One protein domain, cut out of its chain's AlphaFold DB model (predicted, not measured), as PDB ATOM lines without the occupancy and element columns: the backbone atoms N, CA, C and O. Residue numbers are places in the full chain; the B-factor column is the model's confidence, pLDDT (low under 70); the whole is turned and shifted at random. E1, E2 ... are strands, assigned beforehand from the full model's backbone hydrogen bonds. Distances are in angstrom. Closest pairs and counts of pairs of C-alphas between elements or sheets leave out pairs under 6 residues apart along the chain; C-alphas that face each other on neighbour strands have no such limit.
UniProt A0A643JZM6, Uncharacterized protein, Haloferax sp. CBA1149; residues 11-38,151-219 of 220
ATOM      1  N   HIS A  11      41.123  20.552  51.935       96.00
ATOM      2  CA  HIS A  11      40.215  20.062  50.910       96.00
ATOM      3  C   HIS A  11      39.760  18.650  51.257       96.00
ATOM      4  O   HIS A  11      40.426  17.955  52.034       96.00
ATOM      5  N   THR A  12      38.659  18.219  50.651       96.94
ATOM      6  CA  THR A  12      38.186  16.833  50.735       96.94
ATOM      7  C   THR A  12      38.197  16.158  49.378       96.94
ATOM      8  O   THR A  12      37.899  16.766  48.348       96.94
ATOM      9  N   LEU A  13      38.553  14.876  49.382       97.25
ATOM     10  CA  LEU A  13      38.303  13.964  48.276       97.25
ATOM     11  C   LEU A  13      37.455  12.819  48.815       97.25
ATOM     12  O   LEU A  13      37.882  12.133  49.737       97.25
ATOM     13  N   MET A  14      36.282  12.614  48.235       97.06
ATOM     14  CA  MET A  14      35.403  11.499  48.571       97.06
ATOM     15  C   MET A  14      35.202  10.632  47.336       97.06
ATOM     16  O   MET A  14      34.904  11.150  46.256       97.06
ATOM     17  N   ILE A  15      35.371   9.326  47.487       97.25
ATOM     18  CA  ILE A  15      35.161   8.339  46.430       97.25
ATOM     19  C   ILE A  15      34.004   7.466  46.888       97.25
ATOM     20  O   ILE A  15      34.154   6.740  47.860       97.25
ATOM     21  N   SER A  16      32.863   7.526  46.202       96.56
ATOM     22  CA  SER A  16      31.737   6.627  46.467       96.56
ATOM     23  C   SER A  16      31.530   5.669  45.306       96.56
ATOM     24  O   SER A  16      31.710   6.031  44.142       96.56
ATOM     25  N   ALA A  17      31.146   4.435  45.603       97.25
ATOM     26  CA  ALA A  17      30.930   3.405  44.605       97.25
ATOM     27  C   ALA A  17      29.802   2.462  45.008       97.25
ATOM     28  O   ALA A  17      29.653   2.117  46.180       97.25
ATOM     29  N   ASN A  18      29.038   1.985  44.022       97.00
ATOM     30  CA  ASN A  18      28.043   0.933  44.245       97.00
ATOM     31  C   ASN A  18      28.587  -0.482  44.019       97.00
ATOM     32  O   ASN A  18      27.831  -1.440  43.913       97.00
ATOM     33  N   GLY A  19      29.901  -0.635  43.939       97.25
ATOM     34  CA  GLY A  19      30.596  -1.911  43.897       97.25
ATOM     35  C   GLY A  19      32.068  -1.708  44.230       97.25
ATOM     36  O   GLY A  19      32.475  -0.567  44.442       97.25
ATOM     37  N   PRO A  20      32.873  -2.779  44.260       97.12
ATOM     38  CA  PRO A  20      34.273  -2.661  44.630       97.12
ATOM     39  C   PRO A  20      35.030  -1.799  43.623       97.12
ATOM     40  O   PRO A  20      34.981  -2.070  42.415       97.12
ATOM     41  N   VAL A  21      35.750  -0.803  44.126       97.44
ATOM     42  CA  VAL A  21      36.687   0.010  43.351       97.44
ATOM     43  C   VAL A  21      38.021   0.061  44.071       97.44
ATOM     44  O   VAL A  21      38.090   0.476  45.224       97.44
ATOM     45  N   ASP A  22      39.077  -0.337  43.371       98.00
ATOM     46  CA  ASP A  22      40.439  -0.088  43.821       98.00
ATOM     47  C   ASP A  22      40.825   1.326  43.380       98.00
ATOM     48  O   ASP A  22      40.618   1.705  42.218       98.00
ATOM     49  N   TYR A  23      41.404   2.115  44.276       97.25
ATOM     50  CA  TYR A  23      41.871   3.454  43.957       97.25
ATOM     51  C   TYR A  23      43.290   3.704  44.449       97.25
ATOM     52  O   TYR A  23      43.788   3.083  45.382       97.25
ATOM     53  N   GLU A  24      43.950   4.648  43.787       97.88
ATOM     54  CA  GLU A  24      45.219   5.215  44.227       97.88
ATOM     55  C   GLU A  24      45.166   6.725  44.012       97.88
ATOM     56  O   GLU A  24      44.847   7.200  42.917       97.88
ATOM     57  N   PHE A  25      45.481   7.483  45.055       96.00
ATOM     58  CA  PHE A  25      45.394   8.935  45.065       96.00
ATOM     59  C   PHE A  25      46.664   9.541  45.664       96.00
ATOM     60  O   PHE A  25      47.146   9.094  46.701       96.00
ATOM     61  N   THR A  26      47.233  10.546  44.991       98.00
ATOM     62  CA  THR A  26      48.482  11.213  45.391       98.00
ATOM     63  C   THR A  26      48.327  12.730  45.439       98.00
ATOM     64  O   THR A  26      47.796  13.328  44.500       98.00
ATOM     65  N   VAL A  27      48.871  13.351  46.491       97.94
ATOM     66  CA  VAL A  27      48.884  14.811  46.697       97.94
ATOM     67  C   VAL A  27      50.283  15.372  46.929       97.94
ATOM     68  O   VAL A  27      51.160  14.679  47.447       97.94
ATOM     69  N   ASP A  28      50.479  16.654  46.619       96.19
ATOM     70  CA  ASP A  28      51.721  17.405  46.882       96.19
ATOM     71  C   ASP A  28      51.767  18.104  48.264       96.19
ATOM     72  O   ASP A  28      52.546  19.036  48.483       96.19
ATOM     73  N   GLY A  29      50.968  17.622  49.220       94.56
ATOM     74  CA  GLY A  29      50.870  18.158  50.578       94.56
ATOM     75  C   GLY A  29      50.692  17.078  51.646       94.56
ATOM     76  O   GLY A  29      51.386  16.062  51.650       94.56
ATOM     77  N   THR A  30      49.799  17.319  52.601       95.00
ATOM     78  CA  THR A  30      49.410  16.334  53.622       95.00
ATOM     79  C   THR A  30      48.136  15.622  53.209       95.00
ATOM     80  O   THR A  30      47.266  16.253  52.621       95.00
ATOM     81  N   LEU A  31      48.008  14.355  53.591       95.75
ATOM     82  CA  LEU A  31      46.851  13.507  53.326       95.75
ATOM     83  C   LEU A  31      46.537  12.689  54.576       95.75
ATOM     84  O   LEU A  31      47.454  12.120  55.176       95.75
ATOM     85  N   GLU A  32      45.266  12.626  54.948       94.94
ATOM     86  CA  GLU A  32      44.768  11.812  56.052       94.94
ATOM     87  C   GLU A  32      43.363  11.278  55.756       94.94
ATOM     88  O   GLU A  32      42.569  11.948  55.093       94.94
ATOM     89  N   ALA A  33      43.082  10.076  56.257       96.12
ATOM     90  CA  ALA A  33      41.743   9.499  56.288       96.12
ATOM     91  C   ALA A  33      40.802  10.389  57.116       96.12
ATOM     92  O   ALA A  33      41.175  10.860  58.198       96.12
ATOM     93  N   ASP A  34      39.594  10.627  56.611       96.00
ATOM     94  CA  ASP A  34      38.522  11.291  57.344       96.00
ATOM     95  C   ASP A  34      37.616  10.251  58.000       96.00
ATOM     96  O   ASP A  34      36.667   9.756  57.403       96.00
ATOM     97  N   THR A  35      37.942   9.904  59.241       94.56
ATOM     98  CA  THR A  35      37.247   8.854  59.999       94.56
ATOM     99  C   THR A  35      36.088   9.392  60.845       94.56
ATOM    100  O   THR A  35      35.534   8.661  61.662       94.56
ATOM    101  N   GLU A  36      35.838  10.704  60.815       93.94
ATOM    102  CA  GLU A  36      34.844  11.374  61.674       93.94
ATOM    103  C   GLU A  36      33.677  11.944  60.867       93.94
ATOM    104  O   GLU A  36      32.570  12.057  61.388       93.94
ATOM    105  N   PHE A  37      33.919  12.301  59.608       96.12
ATOM    106  CA  PHE A  37      32.951  12.944  58.732       96.12
ATOM    107  C   PHE A  37      32.813  12.167  57.422       96.12
ATOM    108  O   PHE A  37      33.693  11.394  57.051       96.12
ATOM    109  N   GLY A  38      31.729  12.410  56.687       94.00
ATOM    110  CA  GLY A  38      31.395  11.644  55.483       94.00
ATOM    111  C   GLY A  38      30.421  10.492  55.718       94.00
ATOM    112  O   GLY A  38      30.064   9.831  54.751       94.00
ATOM    113  N   PHE A 151      30.593   7.132  53.836       96.06
ATOM    114  CA  PHE A 151      31.781   7.470  53.070       96.06
ATOM    115  C   PHE A 151      32.952   7.860  53.973       96.06
ATOM    116  O   PHE A 151      33.915   8.455  53.491       96.06
ATOM    117  N   SER A 152      32.858   7.606  55.279       95.12
ATOM    118  CA  SER A 152      33.981   7.827  56.179       95.12
ATOM    119  C   SER A 152      35.087   6.817  55.877       95.12
ATOM    120  O   SER A 152      34.833   5.649  55.606       95.12
ATOM    121  N   ALA A 153      36.329   7.290  55.873       94.38
ATOM    122  CA  ALA A 153      37.478   6.420  55.674       94.38
ATOM    123  C   ALA A 153      37.740   5.555  56.914       94.38
ATOM    124  O   ALA A 153      37.523   5.978  58.058       94.38
ATOM    125  N   ASP A 154      38.299   4.370  56.696       90.19
ATOM    126  CA  ASP A 154      38.672   3.459  57.765       90.19
ATOM    127  C   ASP A 154      39.907   3.966  58.539       90.19
ATOM    128  O   ASP A 154      40.855   4.562  58.022       90.19
ATOM    129  N   SER A 155      39.932   3.710  59.849       86.44
ATOM    130  CA  SER A 155      41.008   4.219  60.719       86.44
ATOM    131  C   SER A 155      42.384   3.570  60.502       86.44
ATOM    132  O   SER A 155      43.385   4.060  61.037       86.44
ATOM    133  N   ASP A 156      42.444   2.445  59.790       85.12
ATOM    134  CA  ASP A 156      43.670   1.712  59.476       85.12
ATOM    135  C   ASP A 156      44.181   1.932  58.046       85.12
ATOM    136  O   ASP A 156      45.229   1.376  57.693       85.12
ATOM    137  N   GLU A 157      43.532   2.807  57.277       87.44
ATOM    138  CA  GLU A 157      44.005   3.236  55.965       87.44
ATOM    139  C   GLU A 157      45.384   3.900  56.067       87.44
ATOM    140  O   GLU A 157      45.632   4.847  56.827       87.44
ATOM    141  N   ALA A 158      46.337   3.376  55.298       89.44
ATOM    142  CA  ALA A 158      47.736   3.750  55.415       89.44
ATOM    143  C   ALA A 158      48.177   4.664  54.270       89.44
ATOM    144  O   ALA A 158      48.090   4.314  53.094       89.44
ATOM    145  N   THR A 159      48.788   5.796  54.617       94.25
ATOM    146  CA  THR A 159      49.449   6.663  53.638       94.25
ATOM    147  C   THR A 159      50.933   6.326  53.491       94.25
ATOM    148  O   THR A 159      51.623   5.914  54.429       94.25
ATOM    149  N   THR A 160      51.455   6.522  52.283       96.75
ATOM    150  CA  THR A 160      52.867   6.346  51.937       96.75
ATOM    151  C   THR A 160      53.476   7.686  51.549       96.75
ATOM    152  O   THR A 160      53.033   8.330  50.603       96.75
ATOM    153  N   GLN A 161      54.528   8.105  52.257       96.81
ATOM    154  CA  GLN A 161      55.307   9.281  51.877       96.81
ATOM    155  C   GLN A 161      56.344   8.922  50.806       96.81
ATOM    156  O   GLN A 161      57.209   8.065  51.020       96.81
ATOM    157  N   ASN A 162      56.292   9.618  49.674       96.88
ATOM    158  CA  ASN A 162      57.170   9.390  48.535       96.88
ATOM    159  C   ASN A 162      58.482  10.178  48.642       96.88
ATOM    160  O   ASN A 162      58.614  11.162  49.372       96.88
ATOM    161  N   ALA A 163      59.484   9.751  47.870       96.62
ATOM    162  CA  ALA A 163      60.806  10.382  47.862       96.62
ATOM    163  C   ALA A 163      60.817  11.797  47.250       96.62
ATOM    164  O   ALA A 163      61.749  12.560  47.507       96.62
ATOM    165  N   ASP A 164      59.817  12.136  46.434       95.12
ATOM    166  CA  ASP A 164      59.638  13.457  45.823       95.12
ATOM    167  C   ASP A 164      58.860  14.443  46.709       95.12
ATOM    168  O   ASP A 164      58.729  15.611  46.348       95.12
ATOM    169  N   GLY A 165      58.422  14.001  47.893       93.69
ATOM    170  CA  GLY A 165      57.685  14.812  48.858       93.69
ATOM    171  C   GLY A 165      56.164  14.710  48.748       93.69
ATOM    172  O   GLY A 165      55.496  15.274  49.609       93.69
ATOM    173  N   THR A 166      55.629  13.984  47.761       97.75
ATOM    174  CA  THR A 166      54.190  13.688  47.672       97.75
ATOM    175  C   THR A 166      53.764  12.622  48.687       97.75
ATOM    176  O   THR A 166      54.600  11.901  49.251       97.75
ATOM    177  N   VAL A 167      52.459  12.514  48.929       97.94
ATOM    178  CA  VAL A 167      51.855  11.479  49.777       97.94
ATOM    179  C   VAL A 167      50.803  10.728  48.972       97.94
ATOM    180  O   VAL A 167      49.963  11.358  48.335       97.94
ATOM    181  N   THR A 168      50.858   9.398  49.008       97.81
ATOM    182  CA  THR A 168      49.942   8.503  48.289       97.81
ATOM    183  C   THR A 168      49.124   7.669  49.266       97.81
ATOM    184  O   THR A 168      49.663   7.189  50.265       97.81
ATOM    185  N   VAL A 169      47.856   7.445  48.947       97.38
ATOM    186  CA  VAL A 169      47.018   6.396  49.532       97.38
ATOM    187  C   VAL A 169      46.550   5.450  48.431       97.38
ATOM    188  O   VAL A 169      46.380   5.875  47.285       97.38
ATOM    189  N   ALA A 170      46.397   4.175  48.767       96.88
ATOM    190  CA  ALA A 170      45.842   3.171  47.875       96.88
ATOM    191  C   ALA A 170      44.981   2.209  48.690       96.88
ATOM    192  O   ALA A 170      45.496   1.612  49.637       96.88
ATOM    193  N   ASP A 171      43.719   2.062  48.302       96.25
ATOM    194  CA  ASP A 171      42.762   1.199  48.993       96.25
ATOM    195  C   ASP A 171      41.654   0.685  48.064       96.25
ATOM    196  O   ASP A 171      41.650   0.960  46.858       96.25
ATOM    197  N   THR A 172      40.727  -0.083  48.631       95.81
ATOM    198  CA  THR A 172      39.516  -0.584  47.990       95.81
ATOM    199  C   THR A 172      38.287  -0.130  48.772       95.81
ATOM    200  O   THR A 172      38.115  -0.532  49.919       95.81
ATOM    201  N   THR A 173      37.361   0.565  48.112       95.44
ATOM    202  CA  THR A 173      36.069   0.944  48.711       95.44
ATOM    203  C   THR A 173      34.875   0.341  47.970       95.44
ATOM    204  O   THR A 173      35.027  -0.373  46.970       95.44
ATOM    205  N   GLY A 174      33.669   0.630  48.455       95.06
ATOM    206  CA  GLY A 174      32.402   0.178  47.898       95.06
ATOM    207  C   GLY A 174      31.948  -1.194  48.420       95.06
ATOM    208  O   GLY A 174      32.720  -1.969  48.996       95.06
ATOM    209  N   PRO A 175      30.669  -1.550  48.215       94.12
ATOM    210  CA  PRO A 175      30.128  -2.815  48.688       94.12
ATOM    211  C   PRO A 175      30.769  -4.004  47.971       94.12
ATOM    212  O   PRO A 175      31.066  -3.977  46.775       94.12
ATOM    213  N   ARG A 176      30.914  -5.118  48.693       90.50
ATOM    214  CA  ARG A 176      31.414  -6.379  48.123       90.50
ATOM    215  C   ARG A 176      30.514  -6.854  46.976       90.50
ATOM    216  O   ARG A 176      29.309  -6.633  47.029       90.50
ATOM    217  N   PRO A 177      31.020  -7.655  46.016       88.81
ATOM    218  CA  PRO A 177      30.256  -8.046  44.824       88.81
ATOM    219  C   PRO A 177      28.887  -8.695  45.074       88.81
ATOM    220  O   PRO A 177      28.015  -8.623  44.216       88.81
ATOM    221  N   ALA A 178      28.701  -9.372  46.214       89.56
ATOM    222  CA  ALA A 178      27.426  -9.999  46.572       89.56
ATOM    223  C   ALA A 178      26.335  -8.982  46.953       89.56
ATOM    224  O   ALA A 178      25.153  -9.289  46.812       89.56
ATOM    225  N   ASP A 179      26.759  -7.802  47.400       89.62
ATOM    226  CA  ASP A 179      25.940  -6.717  47.937       89.62
ATOM    227  C   ASP A 179      25.983  -5.475  47.010       89.62
ATOM    228  O   ASP A 179      25.419  -4.433  47.336       89.62
ATOM    229  N   ALA A 180      26.661  -5.592  45.859       90.69
ATOM    230  CA  ALA A 180      26.933  -4.517  44.909       90.69
ATOM    231  C   ALA A 180      25.810  -4.303  43.876       90.69
ATOM    232  O   ALA A 180      25.063  -5.214  43.507       90.69
ATOM    233  N   GLY A 181      25.776  -3.090  43.335       88.69
ATOM    234  CA  GLY A 181      24.890  -2.601  42.295       88.69
ATOM    235  C   GLY A 181      23.716  -1.790  42.840       88.69
ATOM    236  O   GLY A 181      23.473  -1.672  44.040       88.69
ATOM    237  N   GLY A 182      22.933  -1.231  41.918       89.62
ATOM    238  CA  GLY A 182      21.766  -0.433  42.277       89.62
ATOM    239  C   GLY A 182      22.159   0.852  43.007       89.62
ATOM    240  O   GLY A 182      22.985   1.609  42.512       89.62
ATOM    241  N   ARG A 183      21.523   1.106  44.156       89.19
ATOM    242  CA  ARG A 183      21.638   2.361  44.924       89.19
ATOM    243  C   ARG A 183      22.437   2.228  46.222       89.19
ATOM    244  O   ARG A 183      22.445   3.165  47.008       89.19
ATOM    245  N   HIS A 184      23.054   1.074  46.453       93.44
ATOM    246  CA  HIS A 184      23.871   0.836  47.634       93.44
ATOM    247  C   HIS A 184      25.280   1.355  47.353       93.44
ATOM    248  O   HIS A 184      26.066   0.666  46.714       93.44
ATOM    249  N   PHE A 185      25.551   2.592  47.754       96.00
ATOM    250  CA  PHE A 185      26.851   3.249  47.661       96.00
ATOM    251  C   PHE A 185      27.539   3.265  49.027       96.00
ATOM    252  O   PHE A 185      26.930   3.662  50.021       96.00
ATOM    253  N   LEU A 186      28.809   2.872  49.038       96.88
ATOM    254  CA  LEU A 186      29.760   3.055  50.138       96.88
ATOM    255  C   LEU A 186      31.008   3.734  49.569       96.88
ATOM    256  O   LEU A 186      31.138   3.846  48.344       96.88
ATOM    257  N   GLY A 187      31.898   4.213  50.419       96.38
ATOM    258  CA  GLY A 187      32.978   5.070  49.967       96.38
ATOM    259  C   GLY A 187      33.982   5.376  51.054       96.38
ATOM    260  O   GLY A 187      33.756   5.042  52.208       96.38
ATOM    261  N   ASP A 188      35.035   6.081  50.656       97.62
ATOM    262  CA  ASP A 188      36.056   6.577  51.573       97.62
ATOM    263  C   ASP A 188      36.262   8.072  51.319       97.62
ATOM    264  O   ASP A 188      36.203   8.562  50.175       97.62
ATOM    265  N   ARG A 189      36.537   8.807  52.395       97.19
ATOM    266  CA  ARG A 189      36.749  10.251  52.381       97.19
ATOM    267  C   ARG A 189      38.090  10.590  52.994       97.19
ATOM    268  O   ARG A 189      38.455  10.133  54.070       97.19
ATOM    269  N   TYR A 190      38.807  11.477  52.323       97.31
ATOM    270  CA  TYR A 190      40.111  11.960  52.743       97.31
ATOM    271  C   TYR A 190      40.117  13.466  52.892       97.31
ATOM    272  O   TYR A 190      39.525  14.184  52.082       97.31
ATOM    273  N   ARG A 191      40.897  13.944  53.859       96.19
ATOM    274  CA  ARG A 191      41.263  15.354  53.988       96.19
ATOM    275  C   ARG A 191      42.697  15.550  53.544       96.19
ATOM    276  O   ARG A 191      43.596  14.783  53.896       96.19
ATOM    277  N   PHE A 192      42.929  16.598  52.773       96.25
ATOM    278  CA  PHE A 192      44.266  16.905  52.298       96.25
ATOM    279  C   PHE A 192      44.485  18.395  52.098       96.25
ATOM    280  O   PHE A 192      43.556  19.194  52.018       96.25
ATOM    281  N   ASN A 193      45.750  18.774  51.983       96.38
ATOM    282  CA  ASN A 193      46.126  20.079  51.470       96.38
ATOM    283  C   ASN A 193      47.078  19.934  50.282       96.38
ATOM    284  O   ASN A 193      47.612  18.856  50.026       96.38
ATOM    285  N   GLY A 194      47.280  21.034  49.559       94.19
ATOM    286  CA  GLY A 194      48.002  21.007  48.292       94.19
ATOM    287  C   GLY A 194      47.066  20.690  47.127       94.19
ATOM    288  O   GLY A 194      45.916  21.125  47.113       94.19
ATOM    289  N   SER A 195      47.579  19.970  46.141       94.75
ATOM    290  CA  SER A 195      46.937  19.636  44.876       94.75
ATOM    291  C   SER A 195      46.942  18.129  44.662       94.75
ATOM    292  O   SER A 195      47.853  17.421  45.091       94.75
ATOM    293  N   ILE A 196      45.921  17.652  43.954       95.81
ATOM    294  CA  ILE A 196      45.854  16.279  43.456       95.81
ATOM    295  C   ILE A 196      46.816  16.142  42.275       95.81
ATOM    296  O   ILE A 196      46.599  16.744  41.223       95.81
ATOM    297  N   GLU A 197      47.849  15.323  42.438       97.25
ATOM    298  CA  GLU A 197      48.843  15.055  41.392       97.25
ATOM    299  C   GLU A 197      48.432  13.869  40.514       97.25
ATOM    300  O   GLU A 197      48.679  13.854  39.304       97.25
ATOM    301  N   ALA A 198      47.784  12.869  41.115       96.62
ATOM    302  CA  ALA A 198      47.282  11.695  40.417       96.62
ATOM    303  C   ALA A 198      46.085  11.084  41.151       96.62
ATOM    304  O   ALA A 198      46.087  10.995  42.376       96.62
ATOM    305  N   LEU A 199      45.103  10.619  40.379       97.38
ATOM    306  CA  LEU A 199      44.005   9.775  40.837       97.38
ATOM    307  C   LEU A 199      43.805   8.651  39.815       97.38
ATOM    308  O   LEU A 199      43.651   8.911  38.618       97.38
ATOM    309  N   SER A 200      43.819   7.411  40.289       97.75
ATOM    310  CA  SER A 200      43.542   6.206  39.512       97.75
ATOM    311  C   SER A 200      42.387   5.446  40.148       97.75
ATOM    312  O   SER A 200      42.337   5.327  41.365       97.75
ATOM    313  N   LEU A 201      41.488   4.925  39.312       97.88
ATOM    314  CA  LEU A 201      40.326   4.133  39.713       97.88
ATOM    315  C   LEU A 201      40.259   2.883  38.828       97.88
ATOM    316  O   LEU A 201      40.185   3.011  37.596       97.88
ATOM    317  N   ASP A 202      40.257   1.699  39.437       98.00
ATOM    318  CA  ASP A 202      40.107   0.406  38.769       98.00
ATOM    319  C   ASP A 202      38.842  -0.311  39.260       98.00
ATOM    320  O   ASP A 202      38.700  -0.648  40.432       98.00
ATOM    321  N   TYR A 203      37.888  -0.494  38.347       96.75
ATOM    322  CA  TYR A 203      36.602  -1.135  38.615       96.75
ATOM    323  C   TYR A 203      35.934  -1.605  37.319       96.75
ATOM    324  O   TYR A 203      36.225  -1.121  36.215       96.75
ATOM    325  N   ASP A 204      34.980  -2.532  37.440       95.75
ATOM    326  CA  ASP A 204      34.161  -2.967  36.308       95.75
ATOM    327  C   ASP A 204      33.094  -1.916  35.964       95.75
ATOM    328  O   ASP A 204      31.950  -1.981  36.409       95.75
ATOM    329  N   ARG A 205      33.459  -0.973  35.091       95.00
ATOM    330  CA  ARG A 205      32.576   0.086  34.558       95.00
ATOM    331  C   ARG A 205      31.326  -0.421  33.837       95.00
ATOM    332  O   ARG A 205      30.459   0.374  33.489       95.00
ATOM    333  N   SER A 206      31.261  -1.712  33.504       94.44
ATOM    334  CA  SER A 206      30.059  -2.304  32.910       94.44
ATOM    335  C   SER A 206      29.041  -2.764  33.953       94.44
ATOM    336  O   SER A 206      27.901  -3.054  33.587       94.44
ATOM    337  N   GLN A 207      29.446  -2.827  35.224       93.62
ATOM    338  CA  GLN A 207      28.630  -3.302  36.339       93.62
ATOM    339  C   GLN A 207      28.421  -2.246  37.422       93.62
ATOM    340  O   GLN A 207      27.343  -2.219  38.012       93.62
ATOM    341  N   TYR A 208      29.430  -1.415  37.679       95.94
ATOM    342  CA  TYR A 208      29.458  -0.509  38.820       95.94
ATOM    343  C   TYR A 208      29.604   0.948  38.395       95.94
ATOM    344  O   TYR A 208      30.145   1.270  37.334       95.94
ATOM    345  N   GLU A 209      29.123   1.812  39.273       95.44
ATOM    346  CA  GLU A 209      29.186   3.260  39.201       95.44
ATOM    347  C   GLU A 209      30.096   3.759  40.321       95.44
ATOM    348  O   GLU A 209      30.085   3.219  41.430       95.44
ATOM    349  N   VAL A 210      30.887   4.781  40.006       96.50
ATOM    350  CA  VAL A 210      31.785   5.461  40.939       96.50
ATOM    351  C   VAL A 210      31.568   6.955  40.769       96.50
ATOM    352  O   VAL A 210      31.545   7.429  39.634       96.50
ATOM    353  N   ASN A 211      31.454   7.675  41.878       96.06
ATOM    354  CA  ASN A 211      31.411   9.127  41.923       96.06
ATOM    355  C   ASN A 211      32.626   9.633  42.697       96.06
ATOM    356  O   ASN A 211      33.017   9.061  43.715       96.06
ATOM    357  N   VAL A 212      33.211  10.726  42.218       96.50
ATOM    358  CA  VAL A 212      34.310  11.404  42.906       96.50
ATOM    359  C   VAL A 212      33.853  12.804  43.258       96.50
ATOM    360  O   VAL A 212      33.401  13.540  42.380       96.50
ATOM    361  N   TYR A 213      34.005  13.186  44.521       95.44
ATOM    362  CA  TYR A 213      33.656  14.511  45.010       95.44
ATOM    363  C   TYR A 213      34.902  15.226  45.498       95.44
ATOM    364  O   TYR A 213      35.675  14.677  46.279       95.44
ATOM    365  N   PHE A 214      35.076  16.458  45.037       95.25
ATOM    366  CA  PHE A 214      36.090  17.381  45.523       95.25
ATOM    367  C   PHE A 214      35.374  18.533  46.220       95.25
ATOM    368  O   PHE A 214      34.550  19.190  45.580       95.25
ATOM    369  N   ASP A 215      35.663  18.763  47.502       93.88
ATOM    370  CA  ASP A 215      34.953  19.747  48.335       93.88
ATOM    371  C   ASP A 215      33.423  19.610  48.173       93.88
ATOM    372  O   ASP A 215      32.715  20.547  47.791       93.88
ATOM    373  N   GLU A 216      32.941  18.370  48.342       91.44
ATOM    374  CA  GLU A 216      31.529  17.960  48.266       91.44
ATOM    375  C   GLU A 216      30.871  18.156  46.883       91.44
ATOM    376  O   GLU A 216      29.687  17.871  46.684       91.44
ATOM    377  N   GLN A 217      31.621  18.566  45.863       89.12
ATOM    378  CA  GLN A 217      31.116  18.705  44.500       89.12
ATOM    379  C   GLN A 217      31.529  17.510  43.657       89.12
ATOM    380  O   GLN A 217      32.713  17.206  43.553       89.12
ATOM    381  N   ASN A 218      30.559  16.861  43.010       86.19
ATOM    382  CA  ASN A 218      30.843  15.775  42.077       86.19
ATOM    383  C   ASN A 218      31.677  16.309  40.887       86.19
ATOM    384  O   ASN A 218      31.290  17.287  40.236       86.19
ATOM    385  N   VAL A 219      32.826  15.681  40.627       87.50
ATOM    386  CA  VAL A 219      33.802  16.050  39.588       87.50
ATOM    387  C   VAL A 219      34.051  14.944  38.551       87.50
ATOM    388  O   VAL A 219      34.910  15.130  37.681       87.50
TER     389      VAL A 219
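AT A GLANCE: This is residues 11 to 38 and 151 to 219 of the 220 residues of an uncharacterized protein of Haloferax sp. CBA1149 (UniProt A0A643JZM6). Two antiparallel four-stranded sheets lie face to face as a sandwich, E4-E5-E2-E7 on E3-E6-E1-E8, their strands nearly in line at 10 degrees. The chain winds over both as a jelly roll, four nested antiparallel pairs: E1 with E8, E2 with E7, E3 with E6, E4 with E5. The 97 printed residues hold no named helix and eight strands, E1 to E8 in chain order; the class is all strand, with 46 residues in named elements, under half. The whole is compact, radius of gyration of the C-alphas 13.0 A, spanning 39 by 26 by 24 A.

IN THESE COORDINATES: Find one sheet in its order E4, E5, E2, E7: short E4 at residues 159 to 161, E5 at 167 to 173, 19.0 A long, E2 at 21 to 27, 19.5 A, and E7 at 196 to 202, 17.5 A. In the other sheet, start at C-alpha 11, (40.215, 20.062, 50.910): E1 runs 20.1 A to residue 17. E6 is 186 to 192, 20.2 A; E3 is 31 to 33; E8, 210 to 214, ends at C-alpha 214, (36.090, 17.381, 45.523).

HOW THE PARTS SIT: In the twisted sheet E4-E5-E2-E7, look for N 23 and O 171 of E2 and E5, 2.8 A, and N 24 and O 200 of E2 and E7, 3.0 A. E4 and E5 form a hairpin, N 160 to O 168 2.8 A. In the other sheet, check N 13 and O 190 of E1 and E6, 3.0 A, N 14 and O 213 of E1 and E8, 2.9 A, and N 32 and O 191 of E3 and E6, 2.9 A. Between the sheets, the closest C-alphas of E5 and E6 are Thr 173 and Gly 187, 5.3 A. E1 and E7 are apart.

THE WHOLE: The farthest C-alphas, Ala 163 and Gly 182, are 40.9 A apart. Residues 39 to 150 are not printed; C-alphas 38 and 151 are 4.8 A apart across this cut. Residues 174 to 185 make the long link from E5 to E6. No printed residue has pLDDT under 70.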